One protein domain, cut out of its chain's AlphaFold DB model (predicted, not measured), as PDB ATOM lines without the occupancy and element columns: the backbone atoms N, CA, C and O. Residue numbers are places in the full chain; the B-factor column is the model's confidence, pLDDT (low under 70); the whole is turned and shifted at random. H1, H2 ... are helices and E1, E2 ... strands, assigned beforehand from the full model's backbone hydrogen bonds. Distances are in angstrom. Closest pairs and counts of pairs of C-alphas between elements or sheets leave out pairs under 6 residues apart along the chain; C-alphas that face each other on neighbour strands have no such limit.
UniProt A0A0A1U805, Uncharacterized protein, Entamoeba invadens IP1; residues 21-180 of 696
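AT A GLANCE: This is residues 21 to 180 of the 696 residues of an uncharacterized protein of Entamoeba invadens IP1 (UniProt A0A0A1U805). This is a solenoid, a chain wound in stacked turns of parallel strands, its turns following one another along the longest axis from E1 at one end to E14 at the other. In its middle part E8, E9 and E10 bend round corners of the coil, while H1 and the unnamed residues 39 to 50 lie at the E1 end. The printed part has 160 residues with fourteen named strands and one named helix, in the order E1, E2, H1, then E3 to E14. The class is mostly strand, and the strands form one branched, twisted sheet in which the neighbour pairs are parallel. The whole is compact, with a radius of gyration of the C-alphas of 15.9 A, and elongated in outline, spanning 50 by 32 by 24 A.

HOW THE PARTS SIT: Start at E9, residues 111 to 126, and E10, residues 129 to 142, the two strands with three or more neighbours. They are parallel; look at N 118 and O 132, 2.8 A apart and within hydrogen-bond range. On one side of E9 lie E7, residues 93 to 96, beside residues 111 to 113, and E8, residues 101 to 109, beside residues 116 to 126; E10 lies on the other side. Within hydrogen-bond range you find N 112 and O 94 at 2.8 A for E7, and N 104 and O 119 at 2.8 A for E8. Residues 90 to 91 also pair, parallel, with residues 107 to 108 of E8. From E7, go outward to E5, residues 74 to 79, with N 77 and O 95 at 2.8 A, then to E3, residues 51 to 56, with N 54 and O 76 at 2.8 A, and to the edge strand E1, residues 21 to 25, with N 55 and O 23 at 2.8 A. From E8, go to E6, residues 83 to 86, with N 85 and O 103 at 2.8 A, then to E4, residues 64 to 67, with N 66 and O 84 at 2.8 A, and to the edge strand E2, residues 29 to 31, with N 67 and O 30 at 2.8 A. H1, residues 35 to 38, only grazes the sheet with its residues 37 to 38; its closest C-alpha pair with E1 is Ile 23 and Tyr 38, 6.6 A apart. H1 is too short for any O i to N i+4 pair, and its one O i to N i+3 pair is within range. On the side of E10 away from E9 lie E11, residues 148 to 154, with N 135 and O 153 at 2.8 A, and E12, residues 157 to 162, with N 141 and O 159 at 2.7 A. The edge strand E13, residues 167 to 173, lies on the other side of E11 from E10, with N 154 and O 172 at 2.8 A, and the edge strand E14, residues 177 to 180, lies on the other side of E12 from E10, with N 160 and O 177 at 2.8 A. E13 and E14 are apart.

IN THESE COORDINATES: Find C-alpha 21 at (-0.637, -42.751, 40.066), where E1 begins. E8 measures 17.2 A from first to last C-alpha and bends by 103 degrees at residue 106. E9, the longest strand with 16 residues, begins at C-alpha 111 at (-18.106, -34.902, 37.939) and bends by 160 degrees at residue 118; its end C-alphas are 7.6 A apart. E10 bends by 154 degrees at residue 132 and measures 11.2 A. E3 and E5 measure 15.8 A each, E11 15.9 A, E12 16.4 A and E13 16.7 A. E14 ends at C-alpha 180 at (-35.594, -25.365, 45.394).

THE WHOLE: The two C-alphas farthest apart are those of Asp 42 and Pro 175, 51.1 A. The printed part has no cut, and the one long link joins H1 to E3 over 12 residues. The mean pLDDT of the printed part is 70.4, and 79 residues are under 70, among them residues 33 to 61 and 174 to 180.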
ATOM      1  N   CYS A  21      -0.927 -41.595  40.914       59.12
ATOM      2  CA  CYS A  21      -0.637 -42.751  40.066       59.12
ATOM      3  C   CYS A  21      -1.016 -42.412  38.625       59.12
ATOM      4  O   CYS A  21      -2.186 -42.147  38.346       59.12
ATOM      5  N   GLU A  22      -0.047 -42.423  37.709       64.12
ATOM      6  CA  GLU A  22      -0.306 -42.178  36.291       64.12
ATOM      7  C   GLU A  22      -0.396 -43.495  35.513       64.12
ATOM      8  O   GLU A  22       0.605 -44.181  35.329       64.12
ATOM      9  N   ILE A  23      -1.591 -43.842  35.027       66.00
ATOM     10  CA  ILE A  23      -1.787 -45.010  34.155       66.00
ATOM     11  C   ILE A  23      -1.831 -44.512  32.716       66.00
ATOM     12  O   ILE A  23      -2.741 -43.765  32.354       66.00
ATOM     13  N   ARG A  24      -0.859 -44.932  31.902       69.00
ATOM     14  CA  ARG A  24      -0.824 -44.668  30.458       69.00
ATOM     15  C   ARG A  24      -1.143 -45.934  29.687       69.00
ATOM     16  O   ARG A  24      -0.461 -46.945  29.849       69.00
ATOM     17  N   SER A  25      -2.166 -45.875  28.844       69.00
ATOM     18  CA  SER A  25      -2.565 -47.011  28.021       69.00
ATOM     19  C   SER A  25      -3.151 -46.561  26.690       69.00
ATOM     20  O   SER A  25      -3.986 -45.656  26.646       69.00
ATOM     21  N   ASP A  26      -2.752 -47.270  25.631       72.06
ATOM     22  CA  ASP A  26      -3.338 -47.160  24.292       72.06
ATOM     23  C   ASP A  26      -4.476 -48.176  24.061       72.06
ATOM     24  O   ASP A  26      -5.068 -48.235  22.979       72.06
ATOM     25  N   ASN A  27      -4.780 -49.012  25.061       75.19
ATOM     26  CA  ASN A  27      -5.853 -49.995  24.968       75.19
ATOM     27  C   ASN A  27      -7.222 -49.330  25.144       75.19
ATOM     28  O   ASN A  27      -7.473 -48.628  26.120       75.19
ATOM     29  N   ASN A  28      -8.151 -49.658  24.245       79.88
ATOM     30  CA  ASN A  28      -9.546 -49.206  24.316       79.88
ATOM     31  C   ASN A  28     -10.381 -49.974  25.360       79.88
ATOM     32  O   ASN A  28     -11.572 -49.713  25.502       79.88
ATOM     33  N   TYR A  29      -9.786 -50.935  26.065       83.88
ATOM     34  CA  TYR A  29     -10.417 -51.688  27.142       83.88
ATOM     35  C   TYR A  29      -9.403 -51.887  28.266       83.88
ATOM     36  O   TYR A  29      -8.291 -52.362  28.023       83.88
ATOM     37  N   LEU A  30      -9.794 -51.515  29.478       78.12
ATOM     38  CA  LEU A  30      -8.988 -51.598  30.687       78.12
ATOM     39  C   LEU A  30      -9.848 -52.161  31.811       78.12
ATOM     40  O   LEU A  30     -10.798 -51.513  32.246       78.12
ATOM     41  N   ASP A  31      -9.495 -53.349  32.294       77.75
ATOM     42  CA  ASP A  31     -10.060 -53.896  33.524       77.75
ATOM     43  C   ASP A  31      -9.197 -53.445  34.704       77.75
ATOM     44  O   ASP A  31      -8.076 -53.913  34.896       77.75
ATOM     45  N   LEU A  32      -9.713 -52.500  35.484       71.62
ATOM     46  CA  LEU A  32      -8.994 -51.903  36.604       71.62
ATOM     47  C   LEU A  32      -8.947 -52.818  37.836       71.62
ATOM     48  O   LEU A  32      -8.268 -52.481  38.810       71.62
ATOM     49  N   SER A  33      -9.605 -53.979  37.803       65.38
ATOM     50  CA  SER A  33      -9.392 -55.037  38.795       65.38
ATOM     51  C   SER A  33      -8.106 -55.835  38.544       65.38
ATOM     52  O   SER A  33      -7.579 -56.453  39.473       65.38
ATOM     53  N   ASP A  34      -7.551 -55.787  37.328       67.94
ATOM     54  CA  ASP A  34      -6.308 -56.472  36.994       67.94
ATOM     55  C   ASP A  34      -5.088 -55.657  37.447       67.94
ATOM     56  O   ASP A  34      -4.788 -54.572  36.945       67.94
ATOM     57  N   SER A  35      -4.335 -56.228  38.390       60.78
ATOM     58  CA  SER A  35      -3.059 -55.688  38.874       60.78
ATOM     59  C   SER A  35      -2.042 -55.405  37.755       60.78
ATOM     60  O   SER A  35      -1.183 -54.540  37.929       60.78
ATOM     61  N   SER A  36      -2.151 -56.078  36.602       60.84
ATOM     62  CA  SER A  36      -1.249 -55.909  35.459       60.84
ATOM     63  C   SER A  36      -1.351 -54.529  34.795       60.84
ATOM     64  O   SER A  36      -0.354 -54.013  34.288       60.84
ATOM     65  N   VAL A  37      -2.517 -53.878  34.881       60.84
ATOM     66  CA  VAL A  37      -2.764 -52.536  34.324       60.84
ATOM     67  C   VAL A  37      -1.921 -51.461  35.022       60.84
ATOM     68  O   VAL A  37      -1.579 -50.439  34.428       60.84
ATOM     69  N   TYR A  38      -1.518 -51.715  36.266       59.81
ATOM     70  CA  TYR A  38      -0.774 -50.783  37.112       59.81
ATOM     71  C   TYR A  38       0.754 -50.964  37.030       59.81
ATOM     72  O   TYR A  38       1.489 -50.321  37.779       59.81
ATOM     73  N   LEU A  39       1.249 -51.844  36.146       51.66
ATOM     74  CA  LEU A  39       2.671 -52.213  36.041       51.66
ATOM     75  C   LEU A  39       3.473 -51.392  35.016       51.66
ATOM     76  O   LEU A  39       4.660 -51.649  34.839       51.66
ATOM     77  N   ASN A  40       2.860 -50.428  34.324       46.62
ATOM     78  CA  ASN A  40       3.455 -49.818  33.125       46.62
ATOM     79  C   ASN A  40       4.257 -48.518  33.367       46.62
ATOM     80  O   ASN A  40       4.498 -47.755  32.433       46.62
ATOM     81  N   THR A  41       4.677 -48.247  34.606       44.84
ATOM     82  CA  THR A  41       5.630 -47.168  34.930       44.84
ATOM     83  C   THR A  41       6.694 -47.694  35.892       44.84
ATOM     84  O   THR A  41       6.442 -48.673  36.589       44.84
ATOM     85  N   ASP A  42       7.867 -47.051  35.960       39.34
ATOM     86  CA  ASP A  42       9.006 -47.436  36.824       39.34
ATOM     87  C   ASP A  42       8.679 -47.507  38.341       39.34
ATOM     88  O   ASP A  42       9.538 -47.839  39.159       39.34
ATOM     89  N   TYR A  43       7.427 -47.236  38.727       41.47
ATOM     90  CA  TYR A  43       6.864 -47.386  40.061       41.47
ATOM     91  C   TYR A  43       5.579 -48.225  40.002       41.47
ATOM     92  O   TYR A  43       4.697 -47.981  39.179       41.47
ATOM     93  N   LYS A  44       5.439 -49.199  40.913       50.47
ATOM     94  CA  LYS A  44       4.163 -49.890  41.144       50.47
ATOM     95  C   LYS A  44       3.197 -48.899  41.786       50.47
ATOM     96  O   LYS A  44       3.474 -48.436  42.889       50.47
ATOM     97  N   CYS A  45       2.074 -48.596  41.141       51.09
ATOM     98  CA  CYS A  45       1.007 -47.880  41.830       51.09
ATOM     99  C   CYS A  45       0.457 -48.769  42.960       51.09
ATOM    100  O   CYS A  45       0.001 -49.877  42.666       51.09
ATOM    101  N   PRO A  46       0.509 -48.346  44.237       45.16
ATOM    102  CA  PRO A  46      -0.096 -49.119  45.311       45.16
ATOM    103  C   PRO A  46      -1.619 -49.141  45.124       45.16
ATOM    104  O   PRO A  46      -2.229 -48.123  44.790       45.16
ATOM    105  N   GLN A  47      -2.235 -50.310  45.307       50.47
ATOM    106  CA  GLN A  47      -3.691 -50.436  45.271       50.47
ATOM    107  C   GLN A  47      -4.308 -49.957  46.596       50.47
ATOM    108  O   GLN A  47      -3.817 -50.286  47.674       50.47
ATOM    109  N   GLU A  48      -5.417 -49.219  46.449       44.59
ATOM    110  CA  GLU A  48      -6.206 -48.477  47.454       44.59
ATOM    111  C   GLU A  48      -5.527 -47.182  47.993       44.59
ATOM    112  O   GLU A  48      -4.357 -47.182  48.356       44.59
ATOM    113  N   LEU A  49      -6.285 -46.066  48.048       43.81
ATOM    114  CA  LEU A  49      -5.928 -44.751  48.656       43.81
ATOM    115  C   LEU A  49      -5.040 -43.755  47.862       43.81
ATOM    116  O   LEU A  49      -4.415 -42.885  48.468       43.81
ATOM    117  N   VAL A  50      -5.009 -43.807  46.528       49.47
ATOM    118  CA  VAL A  50      -4.194 -42.891  45.693       49.47
ATOM    119  C   VAL A  50      -5.091 -42.033  44.789       49.47
ATOM    120  O   VAL A  50      -6.140 -42.504  44.347       49.47
ATOM    121  N   ASP A  51      -4.697 -40.786  44.502       51.84
ATOM    122  CA  ASP A  51      -5.293 -40.013  43.407       51.84
ATOM    123  C   ASP A  51      -4.801 -40.622  42.088       51.84
ATOM    124  O   ASP A  51      -3.599 -40.661  41.811       51.84
ATOM    125  N   TYR A  52      -5.709 -41.118  41.254       60.19
ATOM    126  CA  TYR A  52      -5.335 -41.708  39.971       60.19
ATOM    127  C   TYR A  52      -5.460 -40.661  38.873       60.19
ATOM    128  O   TYR A  52      -6.499 -40.028  38.714       60.19
ATOM    129  N   SER A  53      -4.409 -40.496  38.078       64.31
ATOM    130  CA  SER A  53      -4.461 -39.800  36.799       64.31
ATOM    131  C   SER A  53      -4.354 -40.824  35.686       64.31
ATOM    132  O   SER A  53      -3.264 -41.255  35.325       64.31
ATOM    133  N   ILE A  54      -5.479 -41.217  35.109       67.62
ATOM    134  CA  ILE A  54      -5.468 -42.104  33.951       67.62
ATOM    135  C   ILE A  54      -5.360 -41.236  32.698       67.62
ATOM    136  O   ILE A  54      -6.231 -40.413  32.404       67.62
ATOM    137  N   VAL A  55      -4.263 -41.421  31.968       68.50
ATOM    138  CA  VAL A  55      -4.030 -40.813  30.661       68.50
ATOM    139  C   VAL A  55      -4.271 -41.887  29.603       68.50
ATOM    140  O   VAL A  55      -3.482 -42.814  29.434       68.50
ATOM    141  N   LEU A  56      -5.395 -41.768  28.912       69.31
ATOM    142  CA  LEU A  56      -5.814 -42.660  27.843       69.31
ATOM    143  C   LEU A  56      -5.458 -42.013  26.508       69.31
ATOM    144  O   LEU A  56      -5.858 -40.882  26.229       69.31
ATOM    145  N   THR A  57      -4.704 -42.730  25.685       62.56
ATOM    146  CA  THR A  57      -4.292 -42.275  24.355       62.56
ATOM    147  C   THR A  57      -4.849 -43.232  23.310       62.56
ATOM    148  O   THR A  57      -4.257 -44.261  23.011       62.56
ATOM    149  N   SER A  58      -6.016 -42.935  22.728       61.53
ATOM    150  CA  SER A  58      -6.572 -43.821  21.699       61.53
ATOM    151  C   SER A  58      -6.068 -43.418  20.317       61.53
ATOM    152  O   SER A  58      -6.544 -42.473  19.690       61.53
ATOM    153  N   THR A  59      -5.182 -44.231  19.747       58.22
ATOM    154  CA  THR A  59      -4.725 -44.056  18.355       58.22
ATOM    155  C   THR A  59      -5.837 -44.248  17.312       58.22
ATOM    156  O   THR A  59      -5.650 -43.918  16.140       58.22
ATOM    157  N   LYS A  60      -7.006 -44.773  17.710       59.81
ATOM    158  CA  LYS A  60      -8.092 -45.169  16.797       59.81
ATOM    159  C   LYS A  60      -9.369 -44.325  16.909       59.81
ATOM    160  O   LYS A  60     -10.335 -44.667  16.229       59.81
ATOM    161  N   LYS A  61      -9.400 -43.245  17.710       64.50
ATOM    162  CA  LYS A  61     -10.631 -42.472  18.022       64.50
ATOM    163  C   LYS A  61     -11.813 -43.379  18.409       64.50
ATOM    164  O   LYS A  61     -12.953 -43.146  18.009       64.50
ATOM    165  N   GLN A  62     -11.530 -44.478  19.100       75.38
ATOM    166  CA  GLN A  62     -12.543 -45.422  19.556       75.38
ATOM    167  C   GLN A  62     -12.818 -45.175  21.032       75.38
ATOM    168  O   GLN A  62     -11.924 -44.778  21.775       75.38
ATOM    169  N   ARG A  63     -14.062 -45.422  21.449       82.31
ATOM    170  CA  ARG A  63     -14.464 -45.319  22.851       82.31
ATOM    171  C   ARG A  63     -13.591 -46.234  23.715       82.31
ATOM    172  O   ARG A  63     -13.423 -47.405  23.375       82.31
ATOM    173  N   VAL A  64     -13.093 -45.702  24.826       84.50
ATOM    174  CA  VAL A  64     -12.318 -46.442  25.823       84.50
ATOM    175  C   VAL A  64     -13.241 -46.926  26.935       84.50
ATOM    176  O   VAL A  64     -14.032 -46.152  27.466       84.50
ATOM    177  N   ILE A  65     -13.145 -48.203  27.291       85.31
ATOM    178  CA  ILE A  65     -13.936 -48.832  28.349       85.31
ATOM    179  C   ILE A  65     -13.043 -49.056  29.571       85.31
ATOM    180  O   ILE A  65     -12.012 -49.719  29.470       85.31
ATOM    181  N   LEU A  66     -13.458 -48.515  30.713       83.25
ATOM    182  CA  LEU A  66     -12.898 -48.778  32.034       83.25
ATOM    183  C   LEU A  66     -13.864 -49.695  32.787       83.25
ATOM    184  O   LEU A  66     -14.988 -49.296  33.090       83.25
ATOM    185  N   GLU A  67     -13.446 -50.918  33.084       82.50
ATOM    186  CA  GLU A  67     -14.265 -51.906  33.782       82.50
ATOM    187  C   GLU A  67     -13.763 -52.130  35.212       82.50
ATOM    188  O   GLU A  67     -12.562 -52.082  35.473       82.50
ATOM    189  N   ASN A  68     -14.699 -52.338  36.143       70.88
ATOM    190  CA  ASN A  68     -14.444 -52.614  37.560       70.88
ATOM    191  C   ASN A  68     -13.454 -51.638  38.230       70.88
ATOM    192  O   ASN A  68     -12.497 -52.082  38.873       70.88
ATOM    193  N   PRO A  69     -13.662 -50.309  38.120       66.12
ATOM    194  CA  PRO A  69     -12.817 -49.353  38.824       66.12
ATOM    195  C   PRO A  69     -12.880 -49.609  40.343       66.12
ATOM    196  O   PRO A  69     -13.983 -49.692  40.899       66.12
ATOM    197  N   PRO A  70     -11.734 -49.734  41.040       56.12
ATOM    198  CA  PRO A  70     -11.727 -49.852  42.492       56.12
ATOM    199  C   PRO A  70     -12.245 -48.556  43.150       56.12
ATOM    200  O   PRO A  70     -12.313 -47.507  42.502       56.12
ATOM    201  N   PRO A  71     -12.608 -48.587  44.445       51.88
ATOM    202  CA  PRO A  71     -12.902 -47.372  45.202       51.88
ATOM    203  C   PRO A  71     -11.642 -46.495  45.249       51.88
ATOM    204  O   PRO A  71     -10.609 -46.915  45.769       51.88
ATOM    205  N   MET A  72     -11.712 -45.294  44.685       57.38
ATOM    206  CA  MET A  72     -10.606 -44.328  44.630       57.38
ATOM    207  C   MET A  72     -11.044 -43.030  45.333       57.38
ATOM    208  O   MET A  72     -12.209 -42.896  45.687       57.38
ATOM    209  N   ALA A  73     -10.142 -42.085  45.611       47.09
ATOM    210  CA  ALA A  73     -10.537 -40.783  46.175       47.09
ATOM    211  C   ALA A  73     -10.839 -39.769  45.057       47.09
ATOM    212  O   ALA A  73     -11.883 -39.115  45.052       47.09
ATOM    213  N   ASN A  74      -9.949 -39.699  44.064       57.06
ATOM    214  CA  ASN A  74     -10.060 -38.821  42.906       57.06
ATOM    215  C   ASN A  74      -9.536 -39.541  41.658       57.06
ATOM    216  O   ASN A  74      -8.455 -40.133  41.675       57.06
ATOM    217  N   LEU A  75     -10.302 -39.475  40.574       68.38
ATOM    218  CA  LEU A  75      -9.933 -39.958  39.257       68.38
ATOM    219  C   LEU A  75      -9.834 -38.772  38.298       68.38
ATOM    220  O   LEU A  75     -10.830 -38.214  37.835       68.38
ATOM    221  N   LYS A  76      -8.610 -38.422  37.925       70.38
ATOM    222  CA  LYS A  76      -8.345 -37.508  36.822       70.38
ATOM    223  C   LYS A  76      -8.251 -38.301  35.523       70.38
ATOM    224  O   LYS A  76      -7.399 -39.170  35.380       70.38
ATOM    225  N   LEU A  77      -9.110 -37.980  34.566       72.31
ATOM    226  CA  LEU A  77      -9.133 -38.600  33.245       72.31
ATOM    227  C   LEU A  77      -8.635 -37.606  32.201       72.31
ATOM    228  O   LEU A  77      -9.197 -36.524  32.012       72.31
ATOM    229  N   MET A  78      -7.583 -37.995  31.490       74.12
ATOM    230  CA  MET A  78      -7.111 -37.307  30.295       74.12
ATOM    231  C   MET A  78      -7.255 -38.268  29.124       74.12
ATOM    232  O   MET A  78      -6.461 -39.188  28.996       74.12
ATOM    233  N   SER A  79      -8.276 -38.069  28.297       75.31
ATOM    234  CA  SER A  79      -8.557 -38.916  27.138       75.31
ATOM    235  C   SER A  79      -8.878 -38.047  25.937       75.31
ATOM    236  O   SER A  79      -9.617 -37.076  26.083       75.31
ATOM    237  N   ASP A  80      -8.353 -38.418  24.771       76.19
ATOM    238  CA  ASP A  80      -8.694 -37.834  23.467       76.19
ATOM    239  C   ASP A  80      -9.920 -38.495  22.809       76.19
ATOM    240  O   ASP A  80     -10.351 -38.091  21.726       76.19
ATOM    241  N   SER A  81     -10.483 -39.506  23.471       84.25
ATOM    242  CA  SER A  81     -11.638 -40.285  23.029       84.25
ATOM    243  C   SER A  81     -12.689 -40.411  24.129       84.25
ATOM    244  O   SER A  81     -12.398 -40.233  25.314       84.25
ATOM    245  N   ASP A  82     -13.919 -40.740  23.737       87.56
ATOM    246  CA  ASP A  82     -15.022 -40.979  24.669       87.56
ATOM    247  C   ASP A  82     -14.696 -42.107  25.657       87.56
ATOM    248  O   ASP A  82     -14.034 -43.081  25.297       87.56
ATOM    249  N   VAL A  83     -15.199 -41.998  26.887       86.62
ATOM    250  CA  VAL A  83     -14.916 -42.944  27.976       86.62
ATOM    251  C   VAL A  83     -16.211 -43.564  28.490       86.62
ATOM    252  O   VAL A  83     -17.196 -42.868  28.721       86.62
ATOM    253  N   GLU A  84     -16.213 -44.873  28.701       88.88
ATOM    254  CA  GLU A  84     -17.302 -45.623  29.324       88.88
ATOM    255  C   GLU A  84     -16.799 -46.340  30.569       88.88
ATOM    256  O   GLU A  84     -15.824 -47.078  30.506       88.88
ATOM    257  N   ILE A  85     -17.463 -46.113  31.699       84.38
ATOM    258  CA  ILE A  85     -17.135 -46.723  32.983       84.38
ATOM    259  C   ILE A  85     -18.222 -47.744  33.326       84.38
ATOM    260  O   ILE A  85     -19.392 -47.383  33.499       84.38
ATOM    261  N   LYS A  86     -17.821 -49.015  33.425       77.81
ATOM    262  CA  LYS A  86     -18.684 -50.163  33.738       77.81
ATOM    263  C   LYS A  86     -18.345 -50.761  35.094       77.81
ATOM    264  O   LYS A  86     -17.175 -50.878  35.456       77.81
ATOM    265  N   GLY A  87     -19.371 -51.188  35.827       64.50
ATOM    266  CA  GLY A  87     -19.212 -51.824  37.135       64.50
ATOM    267  C   GLY A  87     -20.339 -51.493  38.115       64.50
ATOM    268  O   GLY A  87     -21.163 -50.608  37.880       64.50
ATOM    269  N   LYS A  88     -20.374 -52.221  39.240       51.59
ATOM    270  CA  LYS A  88     -21.326 -51.981  40.336       51.59
ATOM    271  C   LYS A  88     -20.792 -50.894  41.272       51.59
ATOM    272  O   LYS A  88     -19.820 -51.138  41.973       51.59
ATOM    273  N   PHE A  89     -21.484 -49.756  41.313       50.28
ATOM    274  CA  PHE A  89     -21.306 -48.628  42.235       50.28
ATOM    275  C   PHE A  89     -19.862 -48.141  42.401       50.28
ATOM    276  O   PHE A  89     -19.133 -48.542  43.306       50.28
ATOM    277  N   THR A  90     -19.490 -47.185  41.556       52.09
ATOM    278  CA  THR A  90     -18.199 -46.500  41.599       52.09
ATOM    279  C   THR A  90     -18.328 -45.172  42.357       52.09
ATOM    280  O   THR A  90     -19.188 -44.364  42.006       52.09
ATOM    281  N   ALA A  91     -17.507 -44.960  43.399       49.69
ATOM    282  CA  ALA A  91     -17.563 -43.777  44.264       49.69
ATOM    283  C   ALA A  91     -16.221 -43.028  44.344       49.69
ATOM    284  O   ALA A  91     -15.330 -43.481  45.057       49.69
ATOM    285  N   PHE A  92     -16.084 -41.918  43.605       61.28
ATOM    286  CA  PHE A  92     -14.942 -40.979  43.639       61.28
ATOM    287  C   PHE A  92     -15.209 -39.733  42.794       61.28
ATOM    288  O   PHE A  92     -16.092 -39.757  41.941       61.28
ATOM    289  N   ASP A  93     -14.419 -38.672  42.956       63.00
ATOM    290  CA  ASP A  93     -14.512 -37.482  42.101       63.00
ATOM    291  C   ASP A  93     -13.858 -37.712  40.732       63.00
ATOM    292  O   ASP A  93     -12.709 -38.130  40.655       63.00
ATOM    293  N   ILE A  94     -14.567 -37.416  39.640       72.62
ATOM    294  CA  ILE A  94     -14.039 -37.458  38.273       72.62
ATOM    295  C   ILE A  94     -13.656 -36.048  37.828       72.62
ATOM    296  O   ILE A  94     -14.505 -35.162  37.742       72.62
ATOM    297  N   ASN A  95     -12.394 -35.852  37.458       72.94
ATOM    298  CA  ASN A  95     -11.893 -34.620  36.855       72.94
ATOM    299  C   ASN A  95     -11.489 -34.878  35.400       72.94
ATOM    300  O   ASN A  95     -10.505 -35.573  35.151       72.94
ATOM    301  N   ILE A  96     -12.205 -34.295  34.434       78.12
ATOM    302  CA  ILE A  96     -11.874 -34.411  33.006       78.12
ATOM    303  C   ILE A  96     -11.564 -33.026  32.444       78.12
ATOM    304  O   ILE A  96     -12.325 -32.076  32.618       78.12
ATOM    305  N   THR A  97     -10.441 -32.912  31.739       69.31
ATOM    306  CA  THR A  97      -9.986 -31.645  31.144       69.31
ATOM    307  C   THR A  97     -10.322 -31.504  29.660       69.31
ATOM    308  O   THR A  97     -10.143 -30.424  29.100       69.31
ATOM    309  N   GLN A  98     -10.805 -32.570  29.014       78.69
ATOM    310  CA  GLN A  98     -11.069 -32.625  27.574       78.69
ATOM    311  C   GLN A  98     -12.575 -32.710  27.251       78.69
ATOM    312  O   GLN A  98     -13.346 -33.240  28.048       78.69
ATOM    313  N   PRO A  99     -13.022 -32.201  26.087       83.75
ATOM    314  CA  PRO A  99     -14.425 -32.247  25.674       83.75
ATOM    315  C   PRO A  99     -14.803 -33.632  25.119       83.75
ATOM    316  O   PRO A  99     -14.877 -33.815  23.906       83.75
ATOM    317  N   ILE A 100     -15.044 -34.600  26.002       86.94
ATOM    318  CA  ILE A 100     -15.399 -35.987  25.644       86.94
ATOM    319  C   ILE A 100     -16.830 -36.348  26.068       86.94
ATOM    320  O   ILE A 100     -17.434 -35.669  26.909       86.94
ATOM    321  N   ALA A 101     -17.377 -37.435  25.516       89.94
ATOM    322  CA  ALA A 101     -18.548 -38.087  26.092       89.94
ATOM    323  C   ALA A 101     -18.137 -39.082  27.191       89.94
ATOM    324  O   ALA A 101     -17.195 -39.857  27.024       89.94
ATOM    325  N   LEU A 102     -18.864 -39.062  28.310       89.69
ATOM    326  CA  LEU A 102     -18.670 -39.944  29.458       89.69
ATOM    327  C   LEU A 102     -19.918 -40.808  29.662       89.69
ATOM    328  O   LEU A 102     -20.993 -40.267  29.904       89.69
ATOM    329  N   TYR A 103     -19.781 -42.130  29.597       91.00
ATOM    330  CA  TYR A 103     -20.865 -43.094  29.799       91.00
ATOM    331  C   TYR A 103     -20.700 -43.800  31.148       91.00
ATOM    332  O   TYR A 103     -19.644 -44.361  31.419       91.00
ATOM    333  N   LEU A 104     -21.729 -43.769  31.991       87.62
ATOM    334  CA  LEU A 104     -21.716 -44.257  33.368       87.62
ATOM    335  C   LEU A 104     -22.902 -45.199  33.600       87.62
ATOM    336  O   LEU A 104     -24.056 -44.797  33.470       87.62
ATOM    337  N   GLU A 105     -22.637 -46.446  33.984       79.00
ATOM    338  CA  GLU A 105     -23.706 -47.396  34.318       79.00
ATOM    339  C   GLU A 105     -24.292 -47.113  35.717       79.00
ATOM    340  O   GLU A 105     -25.474 -46.799  35.864       79.00
ATOM    341  N   THR A 106     -23.450 -47.149  36.756       66.88
ATOM    342  CA  THR A 106     -23.823 -46.751  38.123       66.88
ATOM    343  C   THR A 106     -22.734 -45.891  38.759       66.88
ATOM    344  O   THR A 106     -21.578 -46.305  38.802       66.88
ATOM    345  N   TYR A 107     -23.068 -44.690  39.247       71.75
ATOM    346  CA  TYR A 107     -22.040 -43.754  39.727       71.75
ATOM    347  C   TYR A 107     -22.489 -42.851  40.883       71.75
ATOM    348  O   TYR A 107     -23.614 -42.349  40.903       71.75
ATOM    349  N   ILE A 108     -21.589 -42.627  41.843       61.59
ATOM    350  CA  ILE A 108     -21.782 -41.729  42.985       61.59
ATOM    351  C   ILE A 108     -20.540 -40.840  43.126       61.59
ATOM    352  O   ILE A 108     -19.439 -41.354  43.241       61.59
ATOM    353  N   GLY A 109     -20.666 -39.515  43.144       64.00
ATOM    354  CA  GLY A 109     -19.484 -38.641  43.256       64.00
ATOM    355  C   GLY A 109     -19.633 -37.314  42.530       64.00
ATOM    356  O   GLY A 109     -20.711 -36.992  42.024       64.00
ATOM    357  N   SER A 110     -18.564 -36.525  42.469       71.81
ATOM    358  CA  SER A 110     -18.569 -35.261  41.730       71.81
ATOM    359  C   SER A 110     -17.980 -35.454  40.337       71.81
ATOM    360  O   SER A 110     -16.890 -35.993  40.190       71.81
ATOM    361  N   ILE A 111     -18.664 -34.969  39.299       81.94
ATOM    362  CA  ILE A 111     -18.106 -34.902  37.939       81.94
ATOM    363  C   ILE A 111     -17.716 -33.457  37.673       81.94
ATOM    364  O   ILE A 111     -18.579 -32.585  37.692       81.94
ATOM    365  N   HIS A 112     -16.450 -33.203  37.375       82.56
ATOM    366  CA  HIS A 112     -15.928 -31.888  37.029       82.56
ATOM    367  C   HIS A 112     -15.401 -31.905  35.594       82.56
ATOM    368  O   HIS A 112     -14.245 -32.239  35.330       82.56
ATOM    369  N   CYS A 113     -16.273 -31.556  34.652       82.88
ATOM    370  CA  CYS A 113     -15.940 -31.408  33.245       82.88
ATOM    371  C   CYS A 113     -16.916 -30.482  32.515       82.88
ATOM    372  O   CYS A 113     -17.842 -30.938  31.848       82.88
ATOM    373  N   GLU A 114     -16.687 -29.171  32.567       83.56
ATOM    374  CA  GLU A 114     -17.594 -28.150  32.008       83.56
ATOM    375  C   GLU A 114     -17.893 -28.306  30.502       83.56
ATOM    376  O   GLU A 114     -18.875 -27.752  30.013       83.56
ATOM    377  N   LEU A 115     -17.087 -29.085  29.771       85.25
ATOM    378  CA  LEU A 115     -17.244 -29.332  28.335       85.25
ATOM    379  C   LEU A 115     -17.779 -30.735  27.982       85.25
ATOM    380  O   LEU A 115     -18.070 -30.970  26.808       85.25
ATOM    381  N   CYS A 116     -17.939 -31.643  28.951       88.56
ATOM    382  CA  CYS A 116     -18.320 -33.036  28.691       88.56
ATOM    383  C   CYS A 116     -19.826 -33.239  28.489       88.56
ATOM    384  O   CYS A 116     -20.654 -32.567  29.116       88.56
ATOM    385  N   ALA A 117     -20.168 -34.252  27.689       92.00
ATOM    386  CA  ALA A 117     -21.509 -34.828  27.625       92.00
ATOM    387  C   ALA A 117     -21.573 -36.112  28.467       92.00
ATOM    388  O   ALA A 117     -20.892 -37.086  28.161       92.00
ATOM    389  N   VAL A 118     -22.382 -36.122  29.523       92.44
ATOM    390  CA  VAL A 118     -22.519 -37.257  30.445       92.44
ATOM    391  C   VAL A 118     -23.741 -38.095  30.068       92.44
ATOM    392  O   VAL A 118     -24.822 -37.564  29.840       92.44
ATOM    393  N   TYR A 119     -23.603 -39.409  30.038       93.19
ATOM    394  CA  TYR A 119     -24.685 -40.368  29.856       93.19
ATOM    395  C   TYR A 119     -24.677 -41.276  31.073       93.19
ATOM    396  O   TYR A 119     -23.676 -41.940  31.313       93.19
ATOM    397  N   ILE A 120     -25.750 -41.279  31.856       88.50
ATOM    398  CA  ILE A 120     -25.811 -42.039  33.102       88.50
ATOM    399  C   ILE A 120     -27.079 -42.880  33.181       88.50
ATOM    400  O   ILE A 120     -28.191 -42.384  32.962       88.50
ATOM    401  N   ASP A 121     -26.910 -44.156  33.519       80.38
ATOM    402  CA  ASP A 121     -28.037 -45.048  33.751       80.38
ATOM    403  C   ASP A 121     -28.627 -44.781  35.141       80.38
ATOM    404  O   ASP A 121     -29.773 -44.330  35.229       80.38
ATOM    405  N   THR A 122     -27.847 -44.977  36.214       67.50
ATOM    406  CA  THR A 122     -28.258 -44.672  37.599       67.50
ATOM    407  C   THR A 122     -27.161 -43.966  38.410       67.50
ATOM    408  O   THR A 122     -25.991 -44.313  38.288       67.50
ATOM    409  N   GLY A 123     -27.487 -43.009  39.289       66.38
ATOM    410  CA  GLY A 123     -26.468 -42.431  40.176       66.38
ATOM    411  C   GLY A 123     -26.871 -41.284  41.102       66.38
ATOM    412  O   GLY A 123     -28.018 -40.835  41.108       66.38
ATOM    413  N   SER A 124     -25.880 -40.798  41.858       64.00
ATOM    414  CA  SER A 124     -25.964 -39.613  42.727       64.00
ATOM    415  C   SER A 124     -24.758 -38.695  42.510       64.00
ATOM    416  O   SER A 124     -23.634 -39.052  42.849       64.00
ATOM    417  N   LEU A 125     -24.978 -37.504  41.954       73.31
ATOM    418  CA  LEU A 125     -23.921 -36.544  41.640       73.31
ATOM    419  C   LEU A 125     -23.837 -35.433  42.683       73.31
ATOM    420  O   LEU A 125     -24.855 -34.820  42.991       73.31
ATOM    421  N   PHE A 126     -22.635 -35.114  43.159       63.97
ATOM    422  CA  PHE A 126     -22.389 -34.024  44.108       63.97
ATOM    423  C   PHE A 126     -21.675 -32.859  43.429       63.97
ATOM    424  O   PHE A 126     -20.700 -33.057  42.717       63.97
ATOM    425  N   ALA A 127     -22.198 -31.646  43.605       68.00
ATOM    426  CA  ALA A 127     -21.697 -30.406  43.013       68.00
ATOM    427  C   ALA A 127     -21.206 -30.539  41.549       68.00
ATOM    428  O   ALA A 127     -20.147 -29.997  41.218       68.00
ATOM    429  N   PRO A 128     -21.916 -31.264  40.657       81.88
ATOM    430  CA  PRO A 128     -21.318 -31.621  39.387       81.88
ATOM    431  C   PRO A 128     -21.273 -30.424  38.436       81.88
ATOM    432  O   PRO A 128     -22.160 -29.570  38.420       81.88
ATOM    433  N   LYS A 129     -20.256 -30.418  37.577       84.00
ATOM    434  CA  LYS A 129     -20.066 -29.475  36.480       84.00
ATOM    435  C   LYS A 129     -19.943 -30.238  35.172       84.00
ATOM    436  O   LYS A 129     -18.964 -30.949  34.964       84.00
ATOM    437  N   PHE A 130     -20.910 -30.068  34.276       90.50
ATOM    438  CA  PHE A 130     -20.865 -30.648  32.935       90.50
ATOM    439  C   PHE A 130     -21.664 -29.847  31.912       90.50
ATOM    440  O   PHE A 130     -22.593 -29.117  32.264       90.50
ATOM    441  N   LYS A 131     -21.330 -30.016  30.626       91.38
ATOM    442  CA  LYS A 131     -22.019 -29.328  29.526       91.38
ATOM    443  C   LYS A 131     -23.434 -29.858  29.336       91.38
ATOM    444  O   LYS A 131     -24.364 -29.072  29.180       91.38
ATOM    445  N   SER A 132     -23.601 -31.176  29.328       92.38
ATOM    446  CA  SER A 132     -24.906 -31.814  29.141       92.38
ATOM    447  C   SER A 132     -24.980 -33.174  29.814       92.38
ATOM    448  O   SER A 132     -23.948 -33.820  29.983       92.38
ATOM    449  N   ILE A 133     -26.192 -33.630  30.129       93.31
ATOM    450  CA  ILE A 133     -26.428 -34.951  30.713       93.31
ATOM    451  C   ILE A 133     -27.639 -35.663  30.100       93.31
ATOM    452  O   ILE A 133     -28.664 -35.043  29.820       93.31
ATOM    453  N   SER A 134     -27.524 -36.975  29.902       93.12
ATOM    454  CA  SER A 134     -28.608 -37.873  29.515       93.12
ATOM    455  C   SER A 134     -28.825 -38.914  30.609       93.12
ATOM    456  O   SER A 134     -27.902 -39.652  30.940       93.12
ATOM    457  N   VAL A 135     -30.040 -38.989  31.147       86.81
ATOM    458  CA  VAL A 135     -30.429 -39.872  32.252       86.81
ATOM    459  C   VAL A 135     -31.346 -40.967  31.734       86.81
ATOM    460  O   VAL A 135     -32.395 -40.658  31.166       86.81
ATOM    461  N   LYS A 136     -30.970 -42.231  31.949       83.25
ATOM    462  CA  LYS A 136     -31.750 -43.381  31.471       83.25
ATOM    463  C   LYS A 136     -32.718 -43.946  32.515       83.25
ATOM    464  O   LYS A 136     -33.848 -44.278  32.158       83.25
ATOM    465  N   MET A 137     -32.297 -44.072  33.782       72.12
ATOM    466  CA  MET A 137     -33.095 -44.682  34.861       72.12
ATOM    467  C   MET A 137     -33.326 -43.744  36.055       72.12
ATOM    468  O   MET A 137     -34.411 -43.182  36.175       72.12
ATOM    469  N   TYR A 138     -32.358 -43.582  36.957       65.19
ATOM    470  CA  TYR A 138     -32.534 -42.766  38.165       65.19
ATOM    471  C   TYR A 138     -31.300 -41.919  38.446       65.19
ATOM    472  O   TYR A 138     -30.218 -42.456  38.652       65.19
ATOM    473  N   LEU A 139     -31.457 -40.602  38.519       70.62
ATOM    474  CA  LEU A 139     -30.365 -39.708  38.884       70.62
ATOM    475  C   LEU A 139     -30.793 -38.722  39.966       70.62
ATOM    476  O   LEU A 139     -31.775 -38.000  39.798       70.62
ATOM    477  N   SER A 140     -29.993 -38.630  41.024       62.00
ATOM    478  CA  SER A 140     -30.025 -37.508  41.962       62.00
ATOM    479  C   SER A 140     -28.838 -36.584  41.720       62.00
ATOM    480  O   SER A 140     -27.696 -37.021  41.721       62.00
ATOM    481  N   ILE A 141     -29.086 -35.295  41.523       70.94
ATOM    482  CA  ILE A 141     -28.066 -34.249  41.458       70.94
ATOM    483  C   ILE A 141     -28.181 -33.429  42.730       70.94
ATOM    484  O   ILE A 141     -29.245 -32.901  43.025       70.94
ATOM    485  N   LEU A 142     -27.087 -33.286  43.462       63.31
ATOM    486  CA  LEU A 142     -26.996 -32.508  44.685       63.31
ATOM    487  C   LEU A 142     -25.979 -31.398  44.484       63.31
ATOM    488  O   LEU A 142     -24.776 -31.629  44.542       63.31
ATOM    489  N   SER A 143     -26.451 -30.182  44.251       64.94
ATOM    490  CA  SER A 143     -25.594 -29.019  44.072       64.94
ATOM    491  C   SER A 143     -25.745 -28.079  45.268       64.94
ATOM    492  O   SER A 143     -26.818 -27.515  45.451       64.94
ATOM    493  N   PRO A 144     -24.703 -27.849  46.086       54.34
ATOM    494  CA  PRO A 144     -24.754 -26.861  47.168       54.34
ATOM    495  C   PRO A 144     -24.720 -25.411  46.650       54.34
ATOM    496  O   PRO A 144     -24.898 -24.467  47.413       54.34
ATOM    497  N   SER A 145     -24.482 -25.225  45.351       61.38
ATOM    498  CA  SER A 145     -24.456 -23.937  44.657       61.38
ATOM    499  C   SER A 145     -25.396 -23.970  43.453       61.38
ATOM    500  O   SER A 145     -26.048 -24.985  43.200       61.38
ATOM    501  N   GLN A 146     -25.507 -22.869  42.711       72.81
ATOM    502  CA  GLN A 146     -26.368 -22.835  41.535       72.81
ATOM    503  C   GLN A 146     -25.931 -23.888  40.508       72.81
ATOM    504  O   GLN A 146     -24.823 -23.829  39.982       72.81
ATOM    505  N   PHE A 147     -26.813 -24.848  40.226       79.06
ATOM    506  CA  PHE A 147     -26.572 -25.858  39.201       79.06
ATOM    507  C   PHE A 147     -26.774 -25.253  37.808       79.06
ATOM    508  O   PHE A 147     -27.850 -24.732  37.510       79.06
ATOM    509  N   VAL A 148     -25.748 -25.324  36.959       83.19
ATOM    510  CA  VAL A 148     -25.761 -24.781  35.593       83.19
ATOM    511  C   VAL A 148     -25.371 -25.881  34.611       83.19
ATOM    512  O   VAL A 148     -24.339 -26.527  34.777       83.19
ATOM    513  N   THR A 149     -26.182 -26.090  33.576       86.94
ATOM    514  CA  THR A 149     -25.896 -27.044  32.495       86.94
ATOM    515  C   THR A 149     -26.586 -26.607  31.201       86.94
ATOM    516  O   THR A 149     -27.602 -25.915  31.231       86.94
ATOM    517  N   GLN A 150     -26.050 -26.973  30.034       87.81
ATOM    518  CA  GLN A 150     -26.669 -26.588  28.763       87.81
ATOM    519  C   GLN A 150     -27.884 -27.465  28.473       87.81
ATOM    520  O   GLN A 150     -28.983 -26.941  28.321       87.81
ATOM    521  N   ASN A 151     -27.705 -28.788  28.430       88.88
ATOM    522  CA  ASN A 151     -28.752 -29.699  27.967       88.88
ATOM    523  C   ASN A 151     -28.978 -30.856  28.941       88.88
ATOM    524  O   ASN A 151     -28.025 -31.534  29.324       88.88
ATOM    525  N   ILE A 152     -30.242 -31.142  29.255       87.00
ATOM    526  CA  ILE A 152     -30.648 -32.361  29.963       87.00
ATOM    527  C   ILE A 152     -31.608 -33.168  29.089       87.00
ATOM    528  O   ILE A 152     -32.606 -32.644  28.596       87.00
ATOM    529  N   THR A 153     -31.322 -34.457  28.935       89.19
ATOM    530  CA  THR A 153     -32.269 -35.450  28.414       89.19
ATOM    531  C   THR A 153     -32.605 -36.422  29.537       89.19
ATOM    532  O   THR A 153     -31.702 -37.028  30.098       89.19
ATOM    533  N   ASN A 154     -33.872 -36.571  29.902       82.75
ATOM    534  CA  ASN A 154     -34.285 -37.448  30.997       82.75
ATOM    535  C   ASN A 154     -35.357 -38.432  30.532       82.75
ATOM    536  O   ASN A 154     -36.509 -38.056  30.349       82.75
ATOM    537  N   THR A 155     -35.027 -39.709  30.370       77.75
ATOM    538  CA  THR A 155     -36.030 -40.710  29.974       77.75
ATOM    539  C   THR A 155     -36.780 -41.308  31.160       77.75
ATOM    540  O   THR A 155     -37.675 -42.123  30.951       77.75
ATOM    541  N   ASN A 156     -36.420 -40.952  32.402       75.94
ATOM    542  CA  ASN A 156     -36.968 -41.582  33.600       75.94
ATOM    543  C   ASN A 156     -36.935 -40.628  34.816       75.94
ATOM    544  O   ASN A 156     -37.516 -39.546  34.722       75.94
ATOM    545  N   THR A 157     -36.334 -40.998  35.949       64.62
ATOM    546  CA  THR A 157     -36.419 -40.212  37.190       64.62
ATOM    547  C   THR A 157     -35.175 -39.346  37.373       64.62
ATOM    548  O   THR A 157     -34.063 -39.859  37.481       64.62
ATOM    549  N   LEU A 158     -35.372 -38.028  37.463       68.50
ATOM    550  CA  LEU A 158     -34.324 -37.054  37.771       68.50
ATOM    551  C   LEU A 158     -34.755 -36.179  38.950       68.50
ATOM    552  O   LEU A 158     -35.785 -35.506  38.884       68.50
ATOM    553  N   SER A 159     -33.942 -36.156  39.999       60.03
ATOM    554  CA  SER A 159     -34.085 -35.272  41.155       60.03
ATOM    555  C   SER A 159     -32.909 -34.303  41.188       60.03
ATOM    556  O   SER A 159     -31.768 -34.727  41.316       60.03
ATOM    557  N   ILE A 160     -33.161 -33.002  41.066       65.81
ATOM    558  CA  ILE A 160     -32.144 -31.956  41.202       65.81
ATOM    559  C   ILE A 160     -32.380 -31.230  42.518       65.81
ATOM    560  O   ILE A 160     -33.425 -30.623  42.730       65.81
ATOM    561  N   VAL A 161     -31.390 -31.270  43.391       58.88
ATOM    562  CA  VAL A 161     -31.400 -30.676  44.720       58.88
ATOM    563  C   VAL A 161     -30.407 -29.535  44.732       58.88
ATOM    564  O   VAL A 161     -29.205 -29.756  44.614       58.88
ATOM    565  N   SER A 162     -30.910 -28.307  44.815       55.47
ATOM    566  CA  SER A 162     -30.078 -27.109  44.759       55.47
ATOM    567  C   SER A 162     -30.730 -25.966  45.535       55.47
ATOM    568  O   SER A 162     -31.925 -25.721  45.373       55.47
ATOM    569  N   PRO A 163     -29.971 -25.196  46.339       49.84
ATOM    570  CA  PRO A 163     -30.520 -24.024  47.014       49.84
ATOM    571  C   PRO A 163     -30.966 -22.929  46.032       49.84
ATOM    572  O   PRO A 163     -31.691 -22.024  46.435       49.84
ATOM    573  N   PHE A 164     -30.581 -23.023  44.753       60.69
ATOM    574  CA  PHE A 164     -30.949 -22.087  43.691       60.69
ATOM    575  C   PHE A 164     -31.652 -22.787  42.519       60.69
ATOM    576  O   PHE A 164     -31.333 -23.946  42.231       60.69
ATOM    577  N   PRO A 165     -32.525 -22.074  41.778       63.28
ATOM    578  CA  PRO A 165     -33.051 -22.522  40.492       63.28
ATOM    579  C   PRO A 165     -31.955 -23.036  39.556       63.28
ATOM    580  O   PRO A 165     -31.001 -22.292  39.297       63.28
ATOM    581  N   PRO A 166     -32.064 -24.282  39.051       72.25
ATOM    582  CA  PRO A 166     -31.113 -24.787  38.082       72.25
ATOM    583  C   PRO A 166     -31.234 -23.971  36.791       72.25
ATOM    584  O   PRO A 166     -32.334 -23.703  36.309       72.25
ATOM    585  N   GLN A 167     -30.099 -23.569  36.229       81.69
ATOM    586  CA  GLN A 167     -30.039 -22.936  34.916       81.69
ATOM    587  C   GLN A 167     -29.790 -24.013  33.869       81.69
ATOM    588  O   GLN A 167     -28.684 -24.539  33.754       81.69
ATOM    589  N   ILE A 168     -30.849 -24.351  33.137       84.81
ATOM    590  CA  ILE A 168     -30.848 -25.363  32.081       84.81
ATOM    591  C   ILE A 168     -31.261 -24.671  30.783       84.81
ATOM    592  O   ILE A 168     -32.375 -24.155  30.700       84.81
ATOM    593  N   ASN A 169     -30.388 -24.652  29.771       83.69
ATOM    594  CA  ASN A 169     -30.711 -24.000  28.494       83.69
ATOM    595  C   ASN A 169     -31.737 -24.804  27.682       83.69
ATOM    596  O   ASN A 169     -32.593 -24.225  27.017       83.69
ATOM    597  N   SER A 170     -31.648 -26.135  27.717       84.25
ATOM    598  CA  SER A 170     -32.554 -27.037  27.012       84.25
ATOM    599  C   SER A 170     -32.852 -28.285  27.836       84.25
ATOM    600  O   SER A 170     -31.954 -28.905  28.409       84.25
ATOM    601  N   TYR A 171     -34.126 -28.669  27.880       86.25
ATOM    602  CA  TYR A 171     -34.604 -29.851  28.583       86.25
ATOM    603  C   TYR A 171     -35.478 -30.701  27.665       86.25
ATOM    604  O   TYR A 171     -36.359 -30.172  26.987       86.25
ATOM    605  N   SER A 172     -35.277 -32.016  27.676       82.88
ATOM    606  CA  SER A 172     -36.136 -32.967  26.968       82.88
ATOM    607  C   SER A 172     -36.375 -34.236  27.789       82.88
ATOM    608  O   SER A 172     -35.488 -34.696  28.505       82.88
ATOM    609  N   GLY A 173     -37.575 -34.811  27.678       78.94
ATOM    610  CA  GLY A 173     -37.963 -36.045  28.369       78.94
ATOM    611  C   GLY A 173     -38.915 -35.840  29.556       78.94
ATOM    612  O   GLY A 173     -39.601 -34.821  29.633       78.94
ATOM    613  N   ASN A 174     -39.003 -36.834  30.443       59.38
ATOM    614  CA  ASN A 174     -39.885 -36.824  31.616       59.38
ATOM    615  C   ASN A 174     -39.546 -35.651  32.526       59.38
ATOM    616  O   ASN A 174     -38.364 -35.401  32.698       59.38
ATOM    617  N   PRO A 175     -40.519 -34.975  33.156       61.56
ATOM    618  CA  PRO A 175     -40.232 -33.865  34.055       61.56
ATOM    619  C   PRO A 175     -39.281 -34.294  35.178       61.56
ATOM    620  O   PRO A 175     -39.379 -35.394  35.719       61.56
ATOM    621  N   TYR A 176     -38.361 -33.402  35.528       60.22
ATOM    622  CA  TYR A 176     -37.488 -33.569  36.680       60.22
ATOM    623  C   TYR A 176     -38.104 -32.914  37.909       60.22
ATOM    624  O   TYR A 176     -38.822 -31.917  37.820       60.22
ATOM    625  N   PHE A 177     -37.772 -33.452  39.073       52.44
ATOM    626  CA  PHE A 177     -38.133 -32.859  40.348       52.44
ATOM    627  C   PHE A 177     -37.020 -31.910  40.770       52.44
ATOM    628  O   PHE A 177     -35.867 -32.323  40.875       52.44
ATOM    629  N   THR A 178     -37.351 -30.641  41.009       51.25
ATOM    630  CA  THR A 178     -36.395 -29.687  41.582       51.25
ATOM    631  C   THR A 178     -36.729 -29.434  43.037       51.25
ATOM    632  O   THR A 178     -37.834 -29.002  43.359       51.25
ATOM    633  N   LEU A 179     -35.758 -29.648  43.912       46.75
ATOM    634  CA  LEU A 179     -35.784 -29.191  45.288       46.75
ATOM    635  C   LEU A 179     -35.140 -27.807  45.344       46.75
ATOM    636  O   LEU A 179     -33.923 -27.699  45.455       46.75
ATOM    637  N   LEU A 180     -35.968 -26.768  45.209       42.31
ATOM    638  CA  LEU A 180     -35.594 -25.365  45.394       42.31
ATOM    639  C   LEU A 180     -35.843 -24.942  46.840       42.31
ATOM    640  O   LEU A 180     -36.929 -25.175  47.371       42.31
TER     641      LEU A 180